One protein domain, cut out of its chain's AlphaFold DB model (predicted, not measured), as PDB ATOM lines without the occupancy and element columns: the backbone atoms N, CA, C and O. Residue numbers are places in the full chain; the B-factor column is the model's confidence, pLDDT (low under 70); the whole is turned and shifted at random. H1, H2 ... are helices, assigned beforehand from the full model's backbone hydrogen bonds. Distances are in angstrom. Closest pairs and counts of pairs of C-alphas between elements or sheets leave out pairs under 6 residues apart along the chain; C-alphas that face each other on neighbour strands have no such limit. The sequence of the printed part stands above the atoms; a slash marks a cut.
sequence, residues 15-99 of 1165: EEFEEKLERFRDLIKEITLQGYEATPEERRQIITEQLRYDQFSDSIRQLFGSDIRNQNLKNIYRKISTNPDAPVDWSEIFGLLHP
ATOM      1  N   GLU A  15     100.426 106.088 116.637       66.75
ATOM      2  CA  GLU A  15      99.699 104.817 116.504       66.75
ATOM      3  C   GLU A  15      99.413 104.189 117.885       66.75
ATOM      4  O   GLU A  15      98.268 103.854 118.187       66.75
ATOM      5  N   GLU A  16     100.409 104.143 118.781       72.88
ATOM      6  CA  GLU A  16     100.222 103.703 120.179       72.88
ATOM      7  C   GLU A  16      99.250 104.603 120.959       72.88
ATOM      8  O   GLU A  16      98.564 104.149 121.878       72.88
ATOM      9  N   PHE A  17      99.210 105.900 120.635       75.81
ATOM     10  CA  PHE A  17      98.323 106.850 121.300       75.81
ATOM     11  C   PHE A  17      96.867 106.688 120.856       75.81
ATOM     12  O   PHE A  17      95.974 106.723 121.702       75.81
ATOM     13  N   GLU A  18      96.619 106.472 119.561       74.75
ATOM     14  CA  GLU A  18      95.274 106.218 119.036       74.75
ATOM     15  C   GLU A  18      94.688 104.915 119.603       74.75
ATOM     16  O   GLU A  18      93.561 104.934 120.102       74.75
ATOM     17  N   GLU A  19      95.466 103.827 119.676       81.50
ATOM     18  CA  GLU A  19      94.998 102.563 120.271       81.50
ATOM     19  C   GLU A  19      94.618 102.722 121.758       81.50
ATOM     20  O   GLU A  19      93.558 102.273 122.208       81.50
ATOM     21  N   LYS A  20      95.451 103.418 122.546       80.69
ATOM     22  CA  LYS A  20      95.160 103.713 123.962       80.69
ATOM     23  C   LYS A  20      93.923 104.592 124.138       80.69
ATOM     24  O   LYS A  20      93.205 104.450 125.129       80.69
ATOM     25  N   LEU A  21      93.660 105.485 123.187       81.12
ATOM     26  CA  LEU A  21      92.510 106.382 123.189       81.12
ATOM     27  C   LEU A  21      91.207 105.632 122.854       81.12
ATOM     28  O   LEU A  21      90.175 105.923 123.461       81.12
ATOM     29  N   GLU A  22      91.241 104.624 121.975       82.31
ATOM     30  CA  GLU A  22      90.102 103.714 121.768       82.31
ATOM     31  C   GLU A  22      89.825 102.857 123.008       82.31
ATOM     32  O   GLU A  22      88.705 102.884 123.523       82.31
ATOM     33  N   ARG A  23      90.855 102.215 123.581       83.81
ATOM     34  CA  ARG A  23      90.735 101.458 124.845       83.81
ATOM     35  C   ARG A  23      90.159 102.313 125.987       83.81
ATOM     36  O   ARG A  23      89.337 101.833 126.763       83.81
ATOM     37  N   PHE A  24      90.538 103.594 126.076       83.62
ATOM     38  CA  PHE A  24      89.959 104.536 127.041       83.62
ATOM     39  C   PHE A  24      88.476 104.836 126.773       83.62
ATOM     40  O   PHE A  24      87.682 104.855 127.712       83.62
ATOM     41  N   ARG A  25      88.075 105.049 125.511       82.50
ATOM     42  CA  ARG A  25      86.661 105.267 125.154       82.50
ATOM     43  C   ARG A  25      85.794 104.071 125.536       82.50
ATOM     44  O   ARG A  25      84.696 104.278 126.042       82.50
ATOM     45  N   ASP A  26      86.270 102.852 125.311       83.00
ATOM     46  CA  ASP A  26      85.506 101.641 125.625       83.00
ATOM     47  C   ASP A  26      85.410 101.390 127.135       83.00
ATOM     48  O   ASP A  26      84.310 101.143 127.628       83.00
ATOM     49  N   LEU A  27      86.495 101.616 127.888       83.25
ATOM     50  CA  LEU A  27      86.469 101.637 129.356       83.25
ATOM     51  C   LEU A  27      85.434 102.646 129.897       83.25
ATOM     52  O   LEU A  27      84.685 102.343 130.824       83.25
ATOM     53  N   ILE A  28      85.350 103.844 129.306       82.06
ATOM     54  CA  ILE A  28      84.353 104.853 129.696       82.06
ATOM     55  C   ILE A  28      82.923 104.405 129.353       82.06
ATOM     56  O   ILE A  28      82.036 104.605 130.183       82.06
ATOM     57  N   LYS A  29      82.671 103.775 128.195       80.75
ATOM     58  CA  LYS A  29      81.340 103.228 127.844       80.75
ATOM     59  C   LYS A  29      80.888 102.146 128.824       80.75
ATOM     60  O   LYS A  29      79.732 102.163 129.244       80.75
ATOM     61  N   GLU A  30      81.794 101.239 129.196       81.44
ATOM     62  CA  GLU A  30      81.546 100.172 130.170       81.44
ATOM     63  C   GLU A  30      81.183 100.764 131.541       81.44
ATOM     64  O   GLU A  30      80.111 100.482 132.074       81.44
ATOM     65  N   ILE A  31      82.006 101.688 132.052       79.50
ATOM     66  CA  ILE A  31      81.776 102.382 133.329       79.50
ATOM     67  C   ILE A  31      80.474 103.195 133.337       79.50
ATOM     68  O   ILE A  31      79.809 103.279 134.367       79.50
ATOM     69  N   THR A  32      80.099 103.821 132.219       74.62
ATOM     70  CA  THR A  32      78.888 104.665 132.119       74.62
ATOM     71  C   THR A  32      77.626 103.897 131.707       74.62
ATOM     72  O   THR A  32      76.544 104.491 131.629       74.62
ATOM     73  N   LEU A  33      77.744 102.585 131.453       75.31
ATOM     74  CA  LEU A  33      76.680 101.718 130.929       75.31
ATOM     75  C   LEU A  33      76.002 102.313 129.675       75.31
ATOM     76  O   LEU A  33      74.783 102.214 129.489       75.31
ATOM     77  N   GLN A  34      76.787 102.972 128.816       66.75
ATOM     78  CA  GLN A  34      76.291 103.622 127.601       66.75
ATOM     79  C   GLN A  34      75.832 102.573 126.580       66.75
ATOM     80  O   GLN A  34      76.637 101.857 125.991       66.75
ATOM     81  N   GLY A  35      74.514 102.507 126.366       61.75
ATOM     82  CA  GLY A  35      73.857 101.522 125.500       61.75
ATOM     83  C   GLY A  35      73.012 100.480 126.240       61.75
ATOM     84  O   GLY A  35      72.354  99.677 125.585       61.75
ATOM     85  N   TYR A  36      72.985 100.494 127.577       72.00
ATOM     86  CA  TYR A  36      72.093  99.636 128.363       72.00
ATOM     87  C   TYR A  36      70.673 100.230 128.442       72.00
ATOM     88  O   TYR A  36      70.519 101.436 128.651       72.00
ATOM     89  N   GLU A  37      69.630  99.400 128.326       61.66
ATOM     90  CA  GLU A  37      68.221  99.818 128.454       61.66
ATOM     91  C   GLU A  37      67.835 100.058 129.928       61.66
ATOM     92  O   GLU A  37      67.089  99.295 130.536       61.66
ATOM     93  N   ALA A  38      68.373 101.126 130.518       65.94
ATOM     94  CA  ALA A  38      68.066 101.583 131.872       65.94
ATOM     95  C   ALA A  38      67.923 103.112 131.905       65.94
ATOM     96  O   ALA A  38      68.607 103.836 131.169       65.94
ATOM     97  N   THR A  39      67.046 103.631 132.769       66.69
ATOM     98  CA  THR A  39      66.846 105.081 132.894       66.69
ATOM     99  C   THR A  39      68.133 105.781 133.359       66.69
ATOM    100  O   THR A  39      68.971 105.171 134.030       66.69
ATOM    101  N   PRO A  40      68.320 107.085 133.072       63.94
ATOM    102  CA  PRO A  40      69.473 107.832 133.579       63.94
ATOM    103  C   PRO A  40      69.569 107.859 135.114       63.94
ATOM    104  O   PRO A  40      70.635 108.133 135.656       63.94
ATOM    105  N   GLU A  41      68.477 107.604 135.838       62.50
ATOM    106  CA  GLU A  41      68.458 107.519 137.306       62.50
ATOM    107  C   GLU A  41      68.928 106.144 137.795       62.50
ATOM    108  O   GLU A  41      69.822 106.082 138.639       62.50
ATOM    109  N   GLU A  42      68.452 105.054 137.187       67.12
ATOM    110  CA  GLU A  42      68.950 103.698 137.459       67.12
ATOM    111  C   GLU A  42      70.434 103.556 137.091       67.12
ATOM    112  O   GLU A  42      71.215 103.057 137.901       67.12
ATOM    113  N   ARG A  43      70.864 104.068 135.924       69.00
ATOM    114  CA  ARG A  43      72.287 104.084 135.533       69.00
ATOM    115  C   ARG A  43      73.134 104.863 136.538       69.00
ATOM    116  O   ARG A  43      74.139 104.335 137.009       69.00
ATOM    117  N   ARG A  44      72.709 106.071 136.943       66.44
ATOM    118  CA  ARG A  44      73.386 106.837 138.009       66.44
ATOM    119  C   ARG A  44      73.479 106.051 139.315       66.44
ATOM    120  O   ARG A  44      74.537 106.083 139.940       66.44
ATOM    121  N   GLN A  45      72.428 105.333 139.715       65.50
ATOM    122  CA  GLN A  45      72.453 104.553 140.952       65.50
ATOM    123  C   GLN A  45      73.384 103.334 140.865       65.50
ATOM    124  O   GLN A  45      74.162 103.117 141.792       65.50
ATOM    125  N   ILE A  46      73.363 102.573 139.767       70.56
ATOM    126  CA  ILE A  46      74.260 101.420 139.576       70.56
ATOM    127  C   ILE A  46      75.724 101.883 139.609       70.56
ATOM    128  O   ILE A  46      76.533 101.319 140.343       70.56
ATOM    129  N   ILE A  47      76.044 102.968 138.899       71.44
ATOM    130  CA  ILE A  47      77.386 103.569 138.883       71.44
ATOM    131  C   ILE A  47      77.773 104.067 140.284       71.44
ATOM    132  O   ILE A  47      78.871 103.784 140.749       71.44
ATOM    133  N   THR A  48      76.859 104.728 141.000       64.31
ATOM    134  CA  THR A  48      77.041 105.165 142.400       64.31
ATOM    135  C   THR A  48      77.346 104.008 143.361       64.31
ATOM    136  O   THR A  48      78.078 104.193 144.334       64.31
ATOM    137  N   GLU A  49      76.785 102.821 143.126       66.12
ATOM    138  CA  GLU A  49      76.929 101.669 144.024       66.12
ATOM    139  C   GLU A  49      78.109 100.752 143.645       66.12
ATOM    140  O   GLU A  49      78.636 100.060 144.521       66.12
ATOM    141  N   GLN A  50      78.577 100.792 142.391       69.19
ATOM    142  CA  GLN A  50      79.678  99.957 141.883       69.19
ATOM    143  C   GLN A  50      81.013 100.703 141.699       69.19
ATOM    144  O   GLN A  50      82.064 100.138 141.997       69.19
ATOM    145  N   LEU A  51      81.008 101.952 141.223       74.56
ATOM    146  CA  LEU A  51      82.226 102.665 140.830       74.56
ATOM    147  C   LEU A  51      83.008 103.168 142.055       74.56
ATOM    148  O   LEU A  51      82.555 104.056 142.777       74.56
ATOM    149  N   ARG A  52      84.219 102.637 142.267       71.25
ATOM    150  CA  ARG A  52      85.155 103.099 143.308       71.25
ATOM    151  C   ARG A  52      86.305 103.901 142.712       71.25
ATOM    152  O   ARG A  52      86.868 103.517 141.689       71.25
ATOM    153  N   TYR A  53      86.682 104.988 143.389       73.69
ATOM    154  CA  TYR A  53      87.748 105.887 142.933       73.69
ATOM    155  C   TYR A  53      89.084 105.166 142.718       73.69
ATOM    156  O   TYR A  53      89.734 105.415 141.707       73.69
ATOM    157  N   ASP A  54      89.484 104.281 143.635       69.81
ATOM    158  CA  ASP A  54      90.794 103.624 143.566       69.81
ATOM    159  C   ASP A  54      90.895 102.756 142.299       69.81
ATOM    160  O   ASP A  54      91.735 103.033 141.442       69.81
ATOM    161  N   GLN A  55      89.939 101.833 142.112       77.06
ATOM    162  CA  GLN A  55      89.797 100.990 140.914       77.06
ATOM    163  C   GLN A  55      89.786 101.822 139.623       77.06
ATOM    164  O   GLN A  55      90.569 101.565 138.713       77.06
ATOM    165  N   PHE A  56      88.955 102.869 139.572       81.62
ATOM    166  CA  PHE A  56      88.886 103.800 138.444       81.62
ATOM    167  C   PHE A  56      90.238 104.474 138.150       81.62
ATOM    168  O   PHE A  56      90.651 104.593 136.993       81.62
ATOM    169  N   SER A  57      90.941 104.918 139.196       79.06
ATOM    170  CA  SER A  57      92.225 105.605 139.062       79.06
ATOM    171  C   SER A  57      93.331 104.674 138.570       79.06
ATOM    172  O   SER A  57      94.161 105.095 137.763       79.06
ATOM    173  N   ASP A  58      93.305 103.406 138.981       78.19
ATOM    174  CA  ASP A  58      94.292 102.409 138.580       78.19
ATOM    175  C   ASP A  58      94.044 101.909 137.149       78.19
ATOM    176  O   ASP A  58      94.997 101.832 136.374       78.19
ATOM    177  N   SER A  59      92.788 101.717 136.723       81.88
ATOM    178  CA  SER A  59      92.459 101.414 135.318       81.88
ATOM    179  C   SER A  59      92.944 102.500 134.345       81.88
ATOM    180  O   SER A  59      93.491 102.187 133.288       81.88
ATOM    181  N   ILE A  60      92.815 103.788 134.692       82.94
ATOM    182  CA  ILE A  60      93.311 104.878 133.828       82.94
ATOM    183  C   ILE A  60      94.848 104.970 133.860       82.94
ATOM    184  O   ILE A  60      95.468 105.228 132.822       82.94
ATOM    185  N   ARG A  61      95.491 104.707 135.007       81.50
ATOM    186  CA  ARG A  61      96.961 104.623 135.109       81.50
ATOM    187  C   ARG A  61      97.542 103.461 134.304       81.50
ATOM    188  O   ARG A  61      98.604 103.632 133.715       81.50
ATOM    189  N   GLN A  62      96.858 102.319 134.224       82.00
ATOM    190  CA  GLN A  62      97.276 101.191 133.381       82.00
ATOM    191  C   GLN A  62      97.285 101.557 131.886       82.00
ATOM    192  O   GLN A  62      98.180 101.137 131.154       82.00
ATOM    193  N   LEU A  63      96.342 102.387 131.425       81.44
ATOM    194  CA  LEU A  63      96.293 102.845 130.031       81.44
ATOM    195  C   LEU A  63      97.389 103.878 129.709       81.44
ATOM    196  O   LEU A  63      98.111 103.738 128.717       81.44
ATOM    197  N   PHE A  64      97.527 104.918 130.537       76.25
ATOM    198  CA  PHE A  64      98.305 106.125 130.207       76.25
ATOM    199  C   PHE A  64      99.582 106.346 131.041       76.25
ATOM    200  O   PHE A  64     100.347 107.258 130.734       76.25
ATOM    201  N   GLY A  65      99.841 105.521 132.055       73.44
ATOM    202  CA  GLY A  65     100.990 105.634 132.957       73.44
ATOM    203  C   GLY A  65     100.715 106.420 134.246       73.44
ATOM    204  O   GLY A  65      99.659 107.025 134.448       73.44
ATOM    205  N   SER A  66     101.697 106.410 135.150       69.94
ATOM    206  CA  SER A  66     101.596 106.961 136.511       69.94
ATOM    207  C   SER A  66     101.807 108.480 136.622       69.94
ATOM    208  O   SER A  66     101.514 109.050 137.673       69.94
ATOM    209  N   ASP A  67     102.241 109.157 135.553       64.81
ATOM    210  CA  ASP A  67     102.499 110.612 135.527       64.81
ATOM    211  C   ASP A  67     101.225 111.491 135.580       64.81
ATOM    212  O   ASP A  67     101.306 112.723 135.670       64.81
ATOM    213  N   ILE A  68     100.026 110.895 135.542       71.44
ATOM    214  CA  ILE A  68      98.760 111.637 135.598       71.44
ATOM    215  C   ILE A  68      98.535 112.242 136.991       71.44
ATOM    216  O   ILE A  68      98.617 111.583 138.028       71.44
ATOM    217  N   ARG A  69      98.141 113.521 137.024       64.62
ATOM    218  CA  ARG A  69      97.757 114.202 138.266       64.62
ATOM    219  C   ARG A  69      96.471 113.606 138.841       64.62
ATOM    220  O   ARG A  69      95.416 113.698 138.218       64.62
ATOM    221  N   ASN A  70      96.526 113.153 140.094       66.81
ATOM    222  CA  ASN A  70      95.355 112.688 140.852       66.81
ATOM    223  C   ASN A  70      94.176 113.687 140.841       66.81
ATOM    224  O   ASN A  70      93.027 113.267 140.886       66.81
ATOM    225  N   GLN A  71      94.433 114.997 140.750       63.97
ATOM    226  CA  GLN A  71      93.379 116.017 140.632       63.97
ATOM    227  C   GLN A  71      92.572 115.895 139.334       63.97
ATOM    228  O   GLN A  71      91.351 116.018 139.368       63.97
ATOM    229  N   ASN A  72      93.221 115.584 138.212       70.00
ATOM    230  CA  ASN A  72      92.550 115.399 136.928       70.00
ATOM    231  C   ASN A  72      91.684 114.126 136.966       70.00
ATOM    232  O   ASN A  72      90.502 114.176 136.636       70.00
ATOM    233  N   LEU A  73      92.228 113.020 137.498       73.81
ATOM    234  CA  LEU A  73      91.481 111.772 137.724       73.81
ATOM    235  C   LEU A  73      90.263 111.992 138.636       73.81
ATOM    236  O   LEU A  73      89.163 111.554 138.310       73.81
ATOM    237  N   LYS A  74      90.420 112.731 139.744       69.38
ATOM    238  CA  LYS A  74      89.315 113.095 140.650       69.38
ATOM    239  C   LYS A  74      88.282 114.016 140.004       69.38
ATOM    240  O   LYS A  74      87.117 113.969 140.394       69.38
ATOM    241  N   ASN A  75      88.666 114.862 139.052       69.62
ATOM    242  CA  ASN A  75      87.718 115.697 138.313       69.62
ATOM    243  C   ASN A  75      86.871 114.845 137.367       69.62
ATOM    244  O   ASN A  75      85.650 114.941 137.418       69.62
ATOM    245  N   ILE A  76      87.496 113.956 136.589       75.50
ATOM    246  CA  ILE A  76      86.784 113.057 135.671       75.50
ATOM    247  C   ILE A  76      85.895 112.075 136.445       75.50
ATOM    248  O   ILE A  76      84.722 111.940 136.116       75.50
ATOM    249  N   TYR A  77      86.401 111.468 137.523       77.00
ATOM    250  CA  TYR A  77      85.614 110.600 138.408       77.00
ATOM    251  C   TYR A  77      84.348 111.300 138.917       77.00
ATOM    252  O   TYR A  77      83.252 110.760 138.798       77.00
ATOM    253  N   ARG A  78      84.478 112.538 139.419       69.62
ATOM    254  CA  ARG A  78      83.330 113.339 139.875       69.62
ATOM    255  C   ARG A  78      82.403 113.741 138.725       69.62
ATOM    256  O   ARG A  78      81.194 113.796 138.926       69.62
ATOM    257  N   LYS A  79      82.934 114.002 137.528       72.12
ATOM    258  CA  LYS A  79      82.140 114.326 136.334       72.12
ATOM    259  C   LYS A  79      81.259 113.139 135.936       72.12
ATOM    260  O   LYS A  79      80.053 113.308 135.810       72.12
ATOM    261  N   ILE A  80      81.844 111.940 135.869       74.94
ATOM    262  CA  ILE A  80      81.144 110.679 135.584       74.94
ATOM    263  C   ILE A  80      80.115 110.359 136.674       74.94
ATOM    264  O   ILE A  80      78.970 110.050 136.356       74.94
ATOM    265  N   SER A  81      80.482 110.446 137.958       67.69
ATOM    266  CA  SER A  81      79.580 110.026 139.039       67.69
ATOM    267  C   SER A  81      78.450 111.016 139.340       67.69
ATOM    268  O   SER A  81      77.408 110.607 139.847       67.69
ATOM    269  N   THR A  82      78.605 112.299 138.992       64.56
ATOM    270  CA  THR A  82      77.502 113.282 139.031       64.56
ATOM    271  C   THR A  82      76.645 113.263 137.762       64.56
ATOM    272  O   THR A  82      75.429 113.455 137.847       64.56
ATOM    273  N   ASN A  83      77.239 112.995 136.594       68.69
ATOM    274  CA  ASN A  83      76.532 112.875 135.322       68.69
ATOM    275  C   ASN A  83      77.207 111.853 134.368       68.69
ATOM    276  O   ASN A  83      78.113 112.225 133.619       68.69
ATOM    277  N   PRO A  84      76.731 110.592 134.313       68.06
ATOM    278  CA  PRO A  84      77.254 109.549 133.415       68.06
ATOM    279  C   PRO A  84      77.094 109.839 131.916       68.06
ATOM    280  O   PRO A  84      77.772 109.223 131.095       68.06
ATOM    281  N   ASP A  85      76.200 110.762 131.558       66.62
ATOM    282  CA  ASP A  85      75.970 111.204 130.180       66.62
ATOM    283  C   ASP A  85      76.786 112.470 129.830       66.62
ATOM    284  O   ASP A  85      76.653 113.021 128.736       66.62
ATOM    285  N   ALA A  86      77.646 112.956 130.737       66.94
ATOM    286  CA  ALA A  86      78.569 114.048 130.441       66.94
ATOM    287  C   ALA A  86      79.713 113.571 129.523       66.94
ATOM    288  O   ALA A  86      80.340 112.547 129.810       66.94
ATOM    289  N   PRO A  87      80.066 114.320 128.462       65.06
ATOM    290  CA  PRO A  87      81.169 113.947 127.584       65.06
ATOM    291  C   PRO A  87      82.500 114.031 128.338       65.06
ATOM    292  O   PRO A  87      82.869 115.096 128.835       65.06
ATOM    293  N   VAL A  88      83.228 112.918 128.413       70.88
ATOM    294  CA  VAL A  88      84.594 112.841 128.952       70.88
ATOM    295  C   VAL A  88      85.565 112.784 127.781       70.88
ATOM    296  O   VAL A  88      85.478 111.876 126.957       70.88
ATOM    297  N   ASP A  89      86.495 113.735 127.716       69.94
ATOM    298  CA  ASP A  89      87.530 113.772 126.683       69.94
ATOM    299  C   ASP A  89      88.912 113.442 127.266       69.94
ATOM    300  O   ASP A  89      89.215 113.753 128.420       69.94
ATOM    301  N   TRP A  90      89.774 112.817 126.462       67.88
ATOM    302  CA  TRP A  90      91.124 112.402 126.874       67.88
ATOM    303  C   TRP A  90      91.983 113.601 127.310       67.88
ATOM    304  O   TRP A  90      92.846 113.486 128.182       67.88
ATOM    305  N   SER A  91      91.712 114.774 126.735       62.44
ATOM    306  CA  SER A  91      92.353 116.048 127.054       62.44
ATOM    307  C   SER A  91      92.160 116.469 128.520       62.44
ATOM    308  O   SER A  91      93.055 117.098 129.093       62.44
ATOM    309  N   GLU A  92      91.064 116.064 129.173       65.12
ATOM    310  CA  GLU A  92      90.799 116.358 130.588       65.12
ATOM    311  C   GLU A  92      91.733 115.566 131.520       65.12
ATOM    312  O   GLU A  92      92.118 116.068 132.579       65.12
ATOM    313  N   ILE A  93      92.189 114.372 131.104       66.75
ATOM    314  CA  ILE A  93      93.131 113.530 131.870       66.75
ATOM    315  C   ILE A  93      94.466 114.262 132.035       66.75
ATOM    316  O   ILE A  93      95.059 114.279 133.116       66.75
ATOM    317  N   PHE A  94      94.913 114.938 130.977       63.41
ATOM    318  CA  PHE A  94      96.153 115.717 130.952       63.41
ATOM    319  C   PHE A  94      95.952 117.184 131.377       63.41
ATOM    320  O   PHE A  94      96.928 117.879 131.663       63.41
ATOM    321  N   GLY A  95      94.701 117.644 131.503       55.53
ATOM    322  CA  GLY A  95      94.346 119.014 131.889       55.53
ATOM    323  C   GLY A  95      94.569 120.041 130.772       55.53
ATOM    324  O   GLY A  95      95.019 121.151 131.052       55.53
ATOM    325  N   LEU A  96      94.316 119.650 129.519       48.25
ATOM    326  CA  LEU A  96      94.562 120.453 128.312       48.25
ATOM    327  C   LEU A  96      93.345 121.283 127.855       48.25
ATOM    328  O   LEU A  96      93.532 122.313 127.214       48.25
ATOM    329  N   LEU A  97      92.126 120.862 128.207       39.88
ATOM    330  CA  LEU A  97      90.843 121.552 127.986       39.88
ATOM    331  C   LEU A  97      89.982 121.365 129.257       39.88
ATOM    332  O   LEU A  97      90.164 120.373 129.959       39.88
ATOM    333  N   HIS A  98      89.071 122.260 129.655       41.50
ATOM    334  CA  HIS A  98      88.740 123.612 129.168       41.50
ATOM    335  C   HIS A  98      88.613 124.574 130.372       41.50
ATOM    336  O   HIS A  98      88.598 124.131 131.526       41.50
ATOM    337  N   PRO A  99      88.503 125.891 130.130       36.38
ATOM    338  CA  PRO A  99      87.318 126.571 130.659       36.38
ATOM    339  C   PRO A  99      86.757 127.609 129.672       36.38
ATOM    340  O   PRO A  99      87.075 128.788 129.767       36.38
TER     341      PRO A  99
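Overview. This is residues 15 to 99 of the 1165 residues of the protein "DgyrCDS11696" of Dimorphilus gyrociliatus (UniProt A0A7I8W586). Three helices, H1, H3 and H4, make a small body: H3 folds back beside H1, and H4 crosses H3 at a steep tilt. H2 lies over the end of this body where H1 and H4 end, and short H5 packs on H4 near H1. The printed part has 85 residues with five named helices, H1 to H5 in order, no named strand, and class all helix. It is compact, with a radius of gyration of the C-alphas of 12.8 A, and rounded, spanning 35 by 26 by 26 A.

Arrangement. H1, residues 15 to 32, only just touches H2, residues 40 to 50, with 3 pairs of C-alphas within 8 A; the closest are Thr 32 and Ile 47, 7.0 A apart, and the lines are about perpendicular at 76 degrees. With residues 20 to 24 alone, H1 touches H3, residues 53 to 64, at a shallow tilt of 20 degrees, opposite ways; the closest C-alphas, Lys 20 and Leu 63, are 6.2 A apart. The hub is H4, residues 70 to 82. It touches H3 at a steep tilt of 61 degrees, closest C-alphas Ser 57 and Leu 73 at 6.4 A. H5, residues 90 to 94, touches H4, closest C-alphas Asn 72 and Ile 93 at 5.4 A, and is apart from H2 and H3. Every O i to N i+4 pair is within hydrogen-bond range in H1, H2, H3 and H4; H5 has 0 of 1, and 2 of 2 O i to N i+3 pairs.

Along the chain. H1 runs 26.0 A from C-alpha 15 at (99.699, 104.817, 116.504); H2 measures 15.3 A, H3 16.5 A, H4 18.0 A and H5 7.3 A, ending at C-alpha 94 (96.153, 115.717, 130.952).

Size, cuts and confidence. The C-alphas farthest apart, Glu 15 and Glu 41, are 37.6 A apart. The printed part has no cut and no long link. Mean pLDDT of the printed part is 70.7; 42 residues are under 70, among them 89 to 99.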